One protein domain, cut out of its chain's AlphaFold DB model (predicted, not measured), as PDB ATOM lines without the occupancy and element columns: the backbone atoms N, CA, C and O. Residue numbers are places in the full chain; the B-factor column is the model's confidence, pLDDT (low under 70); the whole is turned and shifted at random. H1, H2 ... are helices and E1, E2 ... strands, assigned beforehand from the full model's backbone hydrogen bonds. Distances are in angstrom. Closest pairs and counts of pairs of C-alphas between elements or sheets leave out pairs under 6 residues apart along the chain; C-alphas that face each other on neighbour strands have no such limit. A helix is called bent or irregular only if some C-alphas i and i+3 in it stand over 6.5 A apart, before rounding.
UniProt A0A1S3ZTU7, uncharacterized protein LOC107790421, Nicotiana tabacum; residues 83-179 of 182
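This is residues 83 to 179 of the 182 residues of the protein "uncharacterized protein LOC107790421" of Nicotiana tabacum (UniProt A0A1S3ZTU7). A loose cluster of crossed helices is built on the long bent helix H3: H2 crosses its first arm H3a, H4 folds back on its second arm H3b, and H1 comes in near the bend. At one end residues 174 to 179, mostly of the bent strand E1, stick out free. The printed part has 97 residues, mostly helix, in the order H1, H2, H3, H4, E1. It is loose, with a radius of gyration of the C-alphas of 15.6 A, and spans 51 by 34 by 25 A.

Find C-alpha 87 at (23.702, 55.378, -43.977); from there H1 runs 19.8 A to residue 100. H2, residues 104 to 120, covers 24.6 A. H3, residues 128 to 153, was assigned as one helix by its hydrogen bonds but is bent: C-alphas 137 and 140 are 7.4 A apart. Its arms are H3a, residues 128 to 137, and H3b, residues 140 to 153, 20.4 A long. H4 is residues 158 to 165, and E1, residues 170 to 178, ends with C-alpha 178 at (44.891, 43.882, -56.685).

Look at Gln 95 and His 140, the closest C-alphas of H1 and H3b at 6.5 A; these two only just touch, with 3 pairs within 8 A. H2 touches H3a with residues 113 to 117 alone, Ile 114 to His 135 being closest at 6.5 A between C-alphas, at a steep tilt of 65 degrees. H3b and H4 form a helical hairpin, opposite ways at 44 degrees, with C-alphas of Lys 144 and Glu 164 closest at 5.4 A. E1 pairs with no named strand, though residues 83 to 84 pair antiparallel with its residues 170 to 171. Every O i to N i+4 pair is within hydrogen-bond range in H1, H2, H3a and H4, and 9 of 10 in H3b.

The C-alphas farthest apart, Lys 123 and Ser 175, are 52.0 A apart. The printed part has no cut and no long link; residue 155 alone is under pLDDT 70.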
ATOM      1  N   PHE A  83      34.596  59.823 -51.425       90.50
ATOM      2  CA  PHE A  83      33.161  60.050 -51.353       90.50
ATOM      3  C   PHE A  83      32.625  59.703 -49.966       90.50
ATOM      4  O   PHE A  83      33.266  58.993 -49.189       90.50
ATOM      5  N   GLU A  84      31.452  60.234 -49.653       94.62
ATOM      6  CA  GLU A  84      30.733  59.955 -48.416       94.62
ATOM      7  C   GLU A  84      29.758  58.791 -48.635       94.62
ATOM      8  O   GLU A  84      29.122  58.692 -49.685       94.62
ATOM      9  N   LEU A  85      29.687  57.877 -47.669       93.69
ATOM     10  CA  LEU A  85      28.782  56.735 -47.676       93.69
ATOM     11  C   LEU A  85      27.400  57.143 -47.171       93.69
ATOM     12  O   LEU A  85      27.278  57.758 -46.114       93.69
ATOM     13  N   ASP A  86      26.361  56.689 -47.869       96.00
ATOM     14  CA  ASP A  86      24.989  56.745 -47.364       96.00
ATOM     15  C   ASP A  86      24.837  55.810 -46.155       96.00
ATOM     16  O   ASP A  86      25.391  54.703 -46.163       96.00
ATOM     17  N   ASP A  87      23.979  56.166 -45.194       94.69
ATOM     18  CA  ASP A  87      23.702  55.378 -43.977       94.69
ATOM     19  C   ASP A  87      23.420  53.898 -44.267       94.69
ATOM     20  O   ASP A  87      23.894  52.999 -43.574       94.69
ATOM     21  N   LYS A  88      22.676  53.622 -45.345       95.12
ATOM     22  CA  LYS A  88      22.363  52.252 -45.761       95.12
ATOM     23  C   LYS A  88      23.616  51.481 -46.174       95.12
ATOM     24  O   LYS A  88      23.768  50.319 -45.807       95.12
ATOM     25  N   THR A  89      24.489  52.103 -46.964       94.69
ATOM     26  CA  THR A  89      25.733  51.469 -47.429       94.69
ATOM     27  C   THR A  89      26.729  51.310 -46.292       94.69
ATOM     28  O   THR A  89      27.378  50.270 -46.193       94.69
ATOM     29  N   TRP A  90      26.782  52.295 -45.394       94.81
ATOM     30  CA  TRP A  90      27.569  52.245 -44.175       94.81
ATOM     31  C   TRP A  90      27.137  51.072 -43.290       94.81
ATOM     32  O   TRP A  90      27.969  50.243 -42.923       94.81
ATOM     33  N   LEU A  91      25.830  50.931 -43.037       94.50
ATOM     34  CA  LEU A  91      25.283  49.847 -42.223       94.50
ATOM     35  C   LEU A  91      25.567  48.473 -42.841       94.50
ATOM     36  O   LEU A  91      26.024  47.564 -42.152       94.50
ATOM     37  N   GLN A  92      25.359  48.334 -44.152       94.19
ATOM     38  CA  GLN A  92      25.667  47.094 -44.867       94.19
ATOM     39  C   GLN A  92      27.153  46.733 -44.771       94.19
ATOM     40  O   GLN A  92      27.482  45.569 -44.542       94.19
ATOM     41  N   ALA A  93      28.048  47.713 -44.917       93.25
ATOM     42  CA  ALA A  93      29.484  47.503 -44.773       93.25
ATOM     43  C   ALA A  93      29.854  47.105 -43.337       93.25
ATOM     44  O   ALA A  93      30.607  46.149 -43.145       93.25
ATOM     45  N   HIS A  94      29.290  47.779 -42.330       94.00
ATOM     46  CA  HIS A  94      29.537  47.474 -40.921       94.00
ATOM     47  C   HIS A  94      29.086  46.056 -40.560       94.00
ATOM     48  O   HIS A  94      29.880  45.275 -40.035       94.00
ATOM     49  N   GLN A  95      27.855  45.681 -40.927       94.06
ATOM     50  CA  GLN A  95      27.348  44.320 -40.753       94.06
ATOM     51  C   GLN A  95      28.238  43.304 -41.474       94.06
ATOM     52  O   GLN A  95      28.615  42.288 -40.895       94.06
ATOM     53  N   HIS A  96      28.631  43.579 -42.720       92.56
ATOM     54  CA  HIS A  96      29.476  42.664 -43.481       92.56
ATOM     55  C   HIS A  96      30.814  42.398 -42.782       92.56
ATOM     56  O   HIS A  96      31.205  41.239 -42.651       92.56
ATOM     57  N   VAL A  97      31.481  43.440 -42.279       91.38
ATOM     58  CA  VAL A  97      32.738  43.299 -41.531       91.38
ATOM     59  C   VAL A  97      32.533  42.469 -40.263       91.38
ATOM     60  O   VAL A  97      33.274  41.514 -40.042       91.38
ATOM     61  N   LEU A  98      31.501  42.757 -39.464       92.19
ATOM     62  CA  LEU A  98      31.217  42.006 -38.235       92.19
ATOM     63  C   LEU A  98      30.948  40.515 -38.502       92.19
ATOM     64  O   LEU A  98      31.388  39.650 -37.743       92.19
ATOM     65  N   PHE A  99      30.250  40.193 -39.593       91.44
ATOM     66  CA  PHE A  99      29.915  38.811 -39.936       91.44
ATOM     67  C   PHE A  99      31.064  38.031 -40.582       91.44
ATOM     68  O   PHE A  99      31.120  36.820 -40.374       91.44
ATOM     69  N   ASN A 100      31.985  38.697 -41.283       89.56
ATOM     70  CA  ASN A 100      33.104  38.059 -41.991       89.56
ATOM     71  C   ASN A 100      34.459  38.211 -41.276       89.56
ATOM     72  O   ASN A 100      35.475  37.756 -41.789       89.56
ATOM     73  N   CYS A 101      34.498  38.841 -40.101       85.44
ATOM     74  CA  CYS A 101      35.711  38.922 -39.294       85.44
ATOM     75  C   CYS A 101      36.055  37.547 -38.696       85.44
ATOM     76  O   CYS A 101      35.287  37.004 -37.899       85.44
ATOM     77  N   GLU A 102      37.227  37.008 -39.041       81.88
ATOM     78  CA  GLU A 102      37.768  35.745 -38.517       81.88
ATOM     79  C   GLU A 102      38.399  35.930 -37.121       81.88
ATOM     80  O   GLU A 102      39.554  35.593 -36.880       81.88
ATOM     81  N   SER A 103      37.647  36.503 -36.177       83.50
ATOM     82  CA  SER A 103      38.095  36.706 -34.796       83.50
ATOM     83  C   SER A 103      37.310  35.818 -33.835       83.50
ATOM     84  O   SER A 103      36.084  35.919 -33.745       83.50
ATOM     85  N   GLU A 104      38.010  34.987 -33.056       84.81
ATOM     86  CA  GLU A 104      37.387  34.114 -32.047       84.81
ATOM     87  C   GLU A 104      36.557  34.910 -31.027       84.81
ATOM     88  O   GLU A 104      35.490  34.473 -30.592       84.81
ATOM     89  N   VAL A 105      37.011  36.119 -30.689       85.31
ATOM     90  CA  VAL A 105      36.309  37.016 -29.767       85.31
ATOM     91  C   VAL A 105      34.951  37.423 -30.342       85.31
ATOM     92  O   VAL A 105      33.936  37.303 -29.658       85.31
ATOM     93  N   VAL A 106      34.909  37.844 -31.609       87.75
ATOM     94  CA  VAL A 106      33.666  38.242 -32.293       87.75
ATOM     95  C   VAL A 106      32.717  37.050 -32.445       87.75
ATOM     96  O   VAL A 106      31.514  37.185 -32.226       87.75
ATOM     97  N   GLU A 107      33.245  35.862 -32.742       90.38
ATOM     98  CA  GLU A 107      32.454  34.628 -32.807       90.38
ATOM     99  C   GLU A 107      31.782  34.278 -31.472       90.38
ATOM    100  O   GLU A 107      30.649  33.786 -31.449       90.38
ATOM    101  N   ASN A 108      32.434  34.560 -30.343       91.69
ATOM    102  CA  ASN A 108      31.825  34.364 -29.029       91.69
ATOM    103  C   ASN A 108      30.652  35.328 -28.802       91.69
ATOM    104  O   ASN A 108      29.573  34.873 -28.417       91.69
ATOM    105  N   TYR A 109      30.797  36.606 -29.161       92.19
ATOM    106  CA  TYR A 109      29.687  37.565 -29.116       92.19
ATOM    107  C   TYR A 109      28.519  37.157 -30.021       92.19
ATOM    108  O   TYR A 109      27.359  37.250 -29.615       92.19
ATOM    109  N   LYS A 110      28.789  36.638 -31.228       93.75
ATOM    110  CA  LYS A 110      27.729  36.122 -32.115       93.75
ATOM    111  C   LYS A 110      26.928  35.011 -31.432       93.75
ATOM    112  O   LYS A 110      25.694  35.034 -31.437       93.75
ATOM    113  N   LYS A 111      27.614  34.053 -30.797       94.56
ATOM    114  CA  LYS A 111      26.977  32.947 -30.057       94.56
ATOM    115  C   LYS A 111      26.152  33.448 -28.872       94.56
ATOM    116  O   LYS A 111      25.051  32.937 -28.648       94.56
ATOM    117  N   GLU A 112      26.659  34.428 -28.128       94.81
ATOM    118  CA  GLU A 112      25.955  35.035 -26.996       94.81
ATOM    119  C   GLU A 112      24.670  35.734 -27.435       94.81
ATOM    120  O   GLU A 112      23.603  35.434 -26.893       94.81
ATOM    121  N   HIS A 113      24.732  36.550 -28.488       95.69
ATOM    122  CA  HIS A 113      23.556  37.222 -29.036       95.69
ATOM    123  C   HIS A 113      22.496  36.218 -29.515       95.69
ATOM    124  O   HIS A 113      21.311  36.344 -29.203       95.69
ATOM    125  N   ILE A 114      22.904  35.145 -30.208       94.38
ATOM    126  CA  ILE A 114      21.987  34.062 -30.604       94.38
ATOM    127  C   ILE A 114      21.337  33.413 -29.375       94.38
ATOM    128  O   ILE A 114      20.139  33.103 -29.387       94.38
ATOM    129  N   ALA A 115      22.110  33.169 -28.314       94.44
ATOM    130  CA  ALA A 115      21.583  32.613 -27.076       94.44
ATOM    131  C   ALA A 115      20.577  33.568 -26.419       94.44
ATOM    132  O   ALA A 115      19.549  33.108 -25.917       94.44
ATOM    133  N   GLU A 116      20.823  34.875 -26.460       94.12
ATOM    134  CA  GLU A 116      19.919  35.900 -25.944       94.12
ATOM    135  C   GLU A 116      18.610  35.976 -26.733       94.12
ATOM    136  O   GLU A 116      17.536  35.873 -26.134       94.12
ATOM    137  N   ILE A 117      18.672  35.994 -28.066       93.75
ATOM    138  CA  ILE A 117      17.481  35.922 -28.926       93.75
ATOM    139  C   ILE A 117      16.677  34.657 -28.590       93.75
ATOM    140  O   ILE A 117      15.472  34.714 -28.330       93.75
ATOM    141  N   LYS A 118      17.325  33.490 -28.490       92.06
ATOM    142  CA  LYS A 118      16.642  32.240 -28.101       92.06
ATOM    143  C   LYS A 118      16.003  32.326 -26.709       92.06
ATOM    144  O   LYS A 118      14.958  31.709 -26.486       92.06
ATOM    145  N   ARG A 119      16.601  33.066 -25.767       91.25
ATOM    146  CA  ARG A 119      16.042  33.304 -24.423       91.25
ATOM    147  C   ARG A 119      14.832  34.239 -24.468       91.25
ATOM    148  O   ARG A 119      13.834  33.931 -23.816       91.25
ATOM    149  N   ALA A 120      14.885  35.312 -25.253       90.38
ATOM    150  CA  ALA A 120      13.780  36.253 -25.422       90.38
ATOM    151  C   ALA A 120      12.552  35.579 -26.063       90.38
ATOM    152  O   ALA A 120      11.422  35.732 -25.597       90.38
ATOM    153  N   TYR A 121      12.773  34.723 -27.064       88.25
ATOM    154  CA  TYR A 121      11.714  34.042 -27.816       88.25
ATOM    155  C   TYR A 121      11.334  32.652 -27.264       88.25
ATOM    156  O   TYR A 121      10.737  31.838 -27.965       88.25
ATOM    157  N   ARG A 122      11.588  32.356 -25.978       81.94
ATOM    158  CA  ARG A 122      11.274  31.042 -25.362       81.94
ATOM    159  C   ARG A 122       9.824  30.579 -25.544       81.94
ATOM    160  O   ARG A 122       9.576  29.380 -25.635       81.94
ATOM    161  N   LYS A 123       8.872  31.518 -25.591       81.31
ATOM    162  CA  LYS A 123       7.434  31.229 -25.746       81.31
ATOM    163  C   LYS A 123       7.018  30.963 -27.198       81.31
ATOM    164  O   LYS A 123       5.999  30.320 -27.424       81.31
ATOM    165  N   ARG A 124       7.795  31.437 -28.175       84.06
ATOM    166  CA  ARG A 124       7.542  31.276 -29.612       84.06
ATOM    167  C   ARG A 124       8.846  30.879 -30.288       84.06
ATOM    168  O   ARG A 124       9.645  31.742 -30.631       84.06
ATOM    169  N   ARG A 125       9.051  29.576 -30.496       82.00
ATOM    170  CA  ARG A 125      10.239  29.089 -31.208       82.00
ATOM    171  C   ARG A 125      10.291  29.706 -32.604       82.00
ATOM    172  O   ARG A 125       9.391  29.487 -33.413       82.00
ATOM    173  N   LEU A 126      11.343  30.478 -32.851       85.81
ATOM    174  CA  LEU A 126      11.669  30.993 -34.171       85.81
ATOM    175  C   LEU A 126      12.168  29.845 -35.049       85.81
ATOM    176  O   LEU A 126      12.816  28.911 -34.570       85.81
ATOM    177  N   THR A 127      11.866  29.927 -36.341       91.06
ATOM    178  CA  THR A 127      12.559  29.109 -37.343       91.06
ATOM    179  C   THR A 127      14.014  29.567 -37.471       91.06
ATOM    180  O   THR A 127      14.336  30.697 -37.105       91.06
ATOM    181  N   GLN A 128      14.890  28.711 -38.006       90.50
ATOM    182  CA  GLN A 128      16.310  29.049 -38.164       90.50
ATOM    183  C   GLN A 128      16.498  30.329 -38.994       90.50
ATOM    184  O   GLN A 128      17.145  31.257 -38.533       90.50
ATOM    185  N   HIS A 129      15.810  30.444 -40.134       92.94
ATOM    186  CA  HIS A 129      15.857  31.645 -40.975       92.94
ATOM    187  C   HIS A 129      15.423  32.926 -40.255       92.94
ATOM    188  O   HIS A 129      16.020  33.977 -40.452       92.94
ATOM    189  N   GLN A 130      14.381  32.857 -39.425       92.75
ATOM    190  CA  GLN A 130      13.930  34.023 -38.663       92.75
ATOM    191  C   GLN A 130      14.930  34.410 -37.580       92.75
ATOM    192  O   GLN A 130      15.120  35.593 -37.323       92.75
ATOM    193  N   LEU A 131      15.556  33.420 -36.943       93.31
ATOM    194  CA  LEU A 131      16.612  33.669 -35.975       93.31
ATOM    195  C   LEU A 131      17.811  34.339 -36.645       93.31
ATOM    196  O   LEU A 131      18.291  35.336 -36.119       93.31
ATOM    197  N   ASP A 132      18.249  33.827 -37.795       93.38
ATOM    198  CA  ASP A 132      19.393  34.369 -38.529       93.38
ATOM    199  C   ASP A 132      19.116  35.796 -39.014       93.38
ATOM    200  O   ASP A 132      19.980  36.658 -38.898       93.38
ATOM    201  N   HIS A 133      17.893  36.074 -39.476       93.69
ATOM    202  CA  HIS A 133      17.472  37.416 -39.881       93.69
ATOM    203  C   HIS A 133      17.483  38.403 -38.711       93.69
ATOM    204  O   HIS A 133      18.066  39.475 -38.817       93.69
ATOM    205  N   VAL A 134      16.869  38.046 -37.576       94.44
ATOM    206  CA  VAL A 134      16.871  38.910 -36.383       94.44
ATOM    207  C   VAL A 134      18.297  39.116 -35.886       94.44
ATOM    208  O   VAL A 134      18.681  40.237 -35.584       94.44
ATOM    209  N   HIS A 135      19.094  38.046 -35.848       95.31
ATOM    210  CA  HIS A 135      20.492  38.121 -35.458       95.31
ATOM    211  C   HIS A 135      21.275  39.077 -36.364       95.31
ATOM    212  O   HIS A 135      21.945  39.962 -35.850       95.31
ATOM    213  N   PHE A 136      21.159  38.948 -37.686       94.19
ATOM    214  CA  PHE A 136      21.841  39.816 -38.646       94.19
ATOM    215  C   PHE A 136      21.446  41.292 -38.500       94.19
ATOM    216  O   PHE A 136      22.315  42.167 -38.476       94.19
ATOM    217  N   ASP A 137      20.151  41.563 -38.336       92.62
ATOM    218  CA  ASP A 137      19.642  42.928 -38.226       92.62
ATOM    219  C   ASP A 137      20.068  43.600 -36.922       92.62
ATOM    220  O   ASP A 137      20.512  44.742 -36.952       92.62
ATOM    221  N   THR A 138      19.983  42.913 -35.779       94.81
ATOM    222  CA  THR A 138      20.168  43.559 -34.465       94.81
ATOM    223  C   THR A 138      21.561  43.378 -33.869       94.81
ATOM    224  O   THR A 138      21.875  44.014 -32.866       94.81
ATOM    225  N   PHE A 139      22.423  42.535 -34.454       95.56
ATOM    226  CA  PHE A 139      23.726  42.224 -33.852       95.56
ATOM    227  C   PHE A 139      24.633  43.445 -33.713       95.56
ATOM    228  O   PHE A 139      25.299  43.564 -32.696       95.56
ATOM    229  N   HIS A 140      24.663  44.350 -34.690       93.62
ATOM    230  CA  HIS A 140      25.548  45.518 -34.654       93.62
ATOM    231  C   HIS A 140      25.215  46.486 -33.499       93.62
ATOM    232  O   HIS A 140      26.122  46.938 -32.800       93.62
ATOM    233  N   GLU A 141      23.926  46.747 -33.245       94.06
ATOM    234  CA  GLU A 141      23.466  47.550 -32.101       94.06
ATOM    235  C   GLU A 141      23.728  46.831 -30.777       94.06
ATOM    236  O   GLU A 141      24.314  47.411 -29.864       94.06
ATOM    237  N   TRP A 142      23.366  45.548 -30.696       95.50
ATOM    238  CA  TRP A 142      23.583  44.743 -29.495       95.50
ATOM    239  C   TRP A 142      25.072  44.645 -29.139       95.50
ATOM    240  O   TRP A 142      25.459  44.859 -27.994       95.50
ATOM    241  N   PHE A 143      25.931  44.388 -30.127       93.69
ATOM    242  CA  PHE A 143      27.380  44.294 -29.954       93.69
ATOM    243  C   PHE A 143      27.955  45.599 -29.403       93.69
ATOM    244  O   PHE A 143      28.771  45.586 -28.483       93.69
ATOM    245  N   LYS A 144      27.472  46.734 -29.910       92.25
ATOM    246  CA  LYS A 144      27.844  48.061 -29.428       92.25
ATOM    247  C   LYS A 144      27.472  48.301 -27.969       92.25
ATOM    248  O   LYS A 144      28.262  48.881 -27.225       92.25
ATOM    249  N   GLU A 145      26.292  47.869 -27.547       92.00
ATOM    250  CA  GLU A 145      25.880  47.962 -26.144       92.00
ATOM    251  C   GLU A 145      26.734  47.060 -25.247       92.00
ATOM    252  O   GLU A 145      27.257  47.530 -24.235       92.00
ATOM    253  N   GLN A 146      26.978  45.815 -25.664       90.69
ATOM    254  CA  GLN A 146      27.805  44.868 -24.911       90.69
ATOM    255  C   GLN A 146      29.243  45.358 -24.721       90.69
ATOM    256  O   GLN A 146      29.789  45.284 -23.620       90.69
ATOM    257  N   VAL A 147      29.861  45.910 -25.769       89.00
ATOM    258  CA  VAL A 147      31.215  46.470 -25.672       89.00
ATOM    259  C   VAL A 147      31.243  47.639 -24.684       89.00
ATOM    260  O   VAL A 147      32.130  47.684 -23.835       89.00
ATOM    261  N   LYS A 148      30.252  48.541 -24.701       87.00
ATOM    262  CA  LYS A 148      30.178  49.664 -23.746       87.00
ATOM    263  C   LYS A 148      30.045  49.213 -22.289       87.00
ATOM    264  O   LYS A 148      30.684  49.795 -21.414       87.00
ATOM    265  N   GLU A 149      29.238  48.189 -22.012       84.25
ATOM    266  CA  GLU A 149      29.094  47.630 -20.658       84.25
ATOM    267  C   GLU A 149      30.404  46.999 -20.159       84.25
ATOM    268  O   GLU A 149      30.803  47.166 -18.998       84.25
ATOM    269  N   LEU A 150      31.117  46.318 -21.053       80.25
ATOM    270  CA  LEU A 150      32.397  45.694 -20.744       80.25
ATOM    271  C   LEU A 150      33.522  46.719 -20.561       80.25
ATOM    272  O   LEU A 150      34.383  46.494 -19.715       80.25
ATOM    273  N   GLU A 151      33.507  47.861 -21.258       78.25
ATOM    274  CA  GLU A 151      34.500  48.930 -21.066       78.25
ATOM    275  C   GLU A 151      34.435  49.521 -19.659       78.25
ATOM    276  O   GLU A 151      35.464  49.875 -19.086       78.25
ATOM    277  N   ALA A 152      33.233  49.599 -19.083       74.88
ATOM    278  CA  ALA A 152      33.052  50.055 -17.711       74.88
ATOM    279  C   ALA A 152      33.628  49.066 -16.681       74.88
ATOM    280  O   ALA A 152      33.931  49.455 -15.553       74.88
ATOM    281  N   THR A 153      33.786  47.796 -17.063       72.06
ATOM    282  CA  THR A 153      34.080  46.688 -16.145       72.06
ATOM    283  C   THR A 153      35.485  46.107 -16.339       72.06
ATOM    284  O   THR A 153      36.042  45.500 -15.423       72.06
ATOM    285  N   SER A 154      36.088  46.237 -17.524       72.94
ATOM    286  CA  SER A 154      37.329  45.550 -17.897       72.94
ATOM    287  C   SER A 154      38.072  46.233 -19.049       72.94
ATOM    288  O   SER A 154      37.524  47.029 -19.807       72.94
ATOM    289  N   ASN A 155      39.358  45.903 -19.192       69.94
ATOM    290  CA  ASN A 155      40.190  46.420 -20.274       69.94
ATOM    291  C   ASN A 155      39.939  45.613 -21.562       69.94
ATOM    292  O   ASN A 155      40.397  44.477 -21.680       69.94
ATOM    293  N   ILE A 156      39.173  46.180 -22.497       73.94
ATOM    294  CA  ILE A 156      38.828  45.547 -23.779       73.94
ATOM    295  C   ILE A 156      39.979  45.670 -24.786       73.94
ATOM    296  O   ILE A 156      40.654  46.701 -24.853       73.94
ATOM    297  N   LEU A 157      40.157  44.633 -25.611       78.12
ATOM    298  CA  LEU A 157      41.078  44.627 -26.747       78.12
ATOM    299  C   LEU A 157      40.787  45.801 -27.702       78.12
ATOM    300  O   LEU A 157      39.639  46.036 -28.078       78.12
ATOM    301  N   LYS A 158      41.827  46.517 -28.137       79.69
ATOM    302  CA  LYS A 158      41.677  47.697 -29.006       79.69
ATOM    303  C   LYS A 158      40.896  47.391 -30.285       79.69
ATOM    304  O   LYS A 158      40.029  48.176 -30.657       79.69
ATOM    305  N   ASP A 159      41.126  46.235 -30.898       78.31
ATOM    306  CA  ASP A 159      40.498  45.899 -32.179       78.31
ATOM    307  C   ASP A 159      38.985  45.656 -32.058       78.31
ATOM    308  O   ASP A 159      38.228  45.980 -32.969       78.31
ATOM    309  N   VAL A 160      38.517  45.173 -30.901       84.50
ATOM    310  CA  VAL A 160      37.079  45.013 -30.611       84.50
ATOM    311  C   VAL A 160      36.391  46.377 -30.529       84.50
ATOM    312  O   VAL A 160      35.266  46.529 -31.002       84.50
ATOM    313  N   LYS A 161      37.081  47.393 -29.994       85.38
ATOM    314  CA  LYS A 161      36.566  48.771 -29.978       85.38
ATOM    315  C   LYS A 161      36.472  49.353 -31.384       85.38
ATOM    316  O   LYS A 161      35.487  50.002 -31.713       85.38
ATOM    317  N   VAL A 162      37.470  49.096 -32.230       86.00
ATOM    318  CA  VAL A 162      37.445  49.534 -33.636       86.00
ATOM    319  C   VAL A 162      36.283  48.873 -34.387       86.00
ATOM    320  O   VAL A 162      35.567  49.540 -35.131       86.00
ATOM    321  N   LEU A 163      36.041  47.582 -34.144       88.50
ATOM    322  CA  LEU A 163      34.906  46.850 -34.714       88.50
ATOM    323  C   LEU A 163      33.544  47.415 -34.281       88.50
ATOM    324  O   LEU A 163      32.620  47.454 -35.092       88.50
ATOM    325  N   GLU A 164      33.407  47.860 -33.028       90.06
ATOM    326  CA  GLU A 164      32.179  48.500 -32.534       90.06
ATOM    327  C   GLU A 164      31.892  49.820 -33.252       90.06
ATOM    328  O   GLU A 164      30.749  50.076 -33.635       90.06
ATOM    329  N   GLN A 165      32.924  50.638 -33.461       88.75
ATOM    330  CA  GLN A 165      32.785  51.953 -34.087       88.75
ATOM    331  C   GLN A 165      32.385  51.864 -35.563       88.75
ATOM    332  O   GLN A 165      31.682  52.745 -36.059       88.75
ATOM    333  N   GLY A 166      32.794  50.789 -36.239       89.25
ATOM    334  CA  GLY A 166      32.483  50.554 -37.641       89.25
ATOM    335  C   GLY A 166      33.374  51.347 -38.607       89.25
ATOM    336  O   GLY A 166      34.366  51.962 -38.206       89.25
ATOM    337  N   PRO A 167      33.070  51.292 -39.914       90.00
ATOM    338  CA  PRO A 167      33.879  51.941 -40.939       90.00
ATOM    339  C   PRO A 167      33.740  53.472 -40.906       90.00
ATOM    340  O   PRO A 167      32.779  54.033 -40.385       90.00
ATOM    341  N   SER A 168      34.688  54.171 -41.531       90.06
ATOM    342  CA  SER A 168      34.566  55.611 -41.786       90.06
ATOM    343  C   SER A 168      33.431  55.893 -42.778       90.06
ATOM    344  O   SER A 168      33.311  55.198 -43.784       90.06
ATOM    345  N   TYR A 169      32.651  56.954 -42.539       90.75
ATOM    346  CA  TYR A 169      31.682  57.476 -43.516       90.75
ATOM    347  C   TYR A 169      32.365  58.015 -44.775       90.75
ATOM    348  O   TYR A 169      31.785  57.990 -45.852       90.75
ATOM    349  N   ILE A 170      33.615  58.461 -44.663       92.50
ATOM    350  CA  ILE A 170      34.423  58.864 -45.812       92.50
ATOM    351  C   ILE A 170      35.129  57.621 -46.354       92.50
ATOM    352  O   ILE A 170      35.988  57.051 -45.672       92.50
ATOM    353  N   ALA A 171      34.784  57.225 -47.577       89.94
ATOM    354  CA  ALA A 171      35.333  56.071 -48.272       89.94
ATOM    355  C   ALA A 171      36.196  56.485 -49.473       89.94
ATOM    356  O   ALA A 171      35.985  57.516 -50.114       89.94
ATOM    357  N   LYS A 172      37.187  55.645 -49.786       90.06
ATOM    358  CA  LYS A 172      38.045  55.792 -50.965       90.06
ATOM    359  C   LYS A 172      37.612  54.794 -52.028       90.06
ATOM    360  O   LYS A 172      37.497  53.600 -51.758       90.06
ATOM    361  N   LYS A 173      37.417  55.279 -53.246       88.12
ATOM    362  CA  LYS A 173      37.185  54.473 -54.438       88.12
ATOM    363  C   LYS A 173      38.457  54.449 -55.271       88.12
ATOM    364  O   LYS A 173      39.002  55.493 -55.621       88.12
ATOM    365  N   PHE A 174      38.898  53.248 -55.611       87.38
ATOM    366  CA  PHE A 174      40.073  53.019 -56.444       87.38
ATOM    367  C   PHE A 174      39.640  52.520 -57.820       87.38
ATOM    368  O   PHE A 174      38.686  51.749 -57.930       87.38
ATOM    369  N   SER A 175      40.336  52.946 -58.877       86.25
ATOM    370  CA  SER A 175      40.057  52.464 -60.238       86.25
ATOM    371  C   SER A 175      40.392  50.985 -60.439       86.25
ATOM    372  O   SER A 175      39.743  50.319 -61.241       86.25
ATOM    373  N   ALA A 176      41.387  50.475 -59.715       85.75
ATOM    374  CA  ALA A 176      41.734  49.063 -59.673       85.75
ATOM    375  C   ALA A 176      42.333  48.725 -58.302       85.75
ATOM    376  O   ALA A 176      42.977  49.567 -57.672       85.75
ATOM    377  N   PHE A 177      42.117  47.495 -57.849       83.31
ATOM    378  CA  PHE A 177      42.658  46.980 -56.597       83.31
ATOM    379  C   PHE A 177      43.086  45.532 -56.810       83.31
ATOM    380  O   PHE A 177      42.269  44.711 -57.232       83.31
ATOM    381  N   ASP A 178      44.358  45.231 -56.564       83.62
ATOM    382  CA  ASP A 178      44.891  43.882 -56.685       83.62
ATOM    383  C   ASP A 178      45.095  43.268 -55.303       83.62
ATOM    384  O   ASP A 178      45.987  43.661 -54.559       83.62
ATOM    385  N   VAL A 179      44.263  42.283 -54.977       76.62
ATOM    386  CA  VAL A 179      44.293  41.537 -53.710       76.62
ATOM    387  C   VAL A 179      45.379  40.446 -53.727       76.62
ATOM    388  O   VAL A 179      45.799  39.974 -52.675       76.62
TER     389      VAL A 179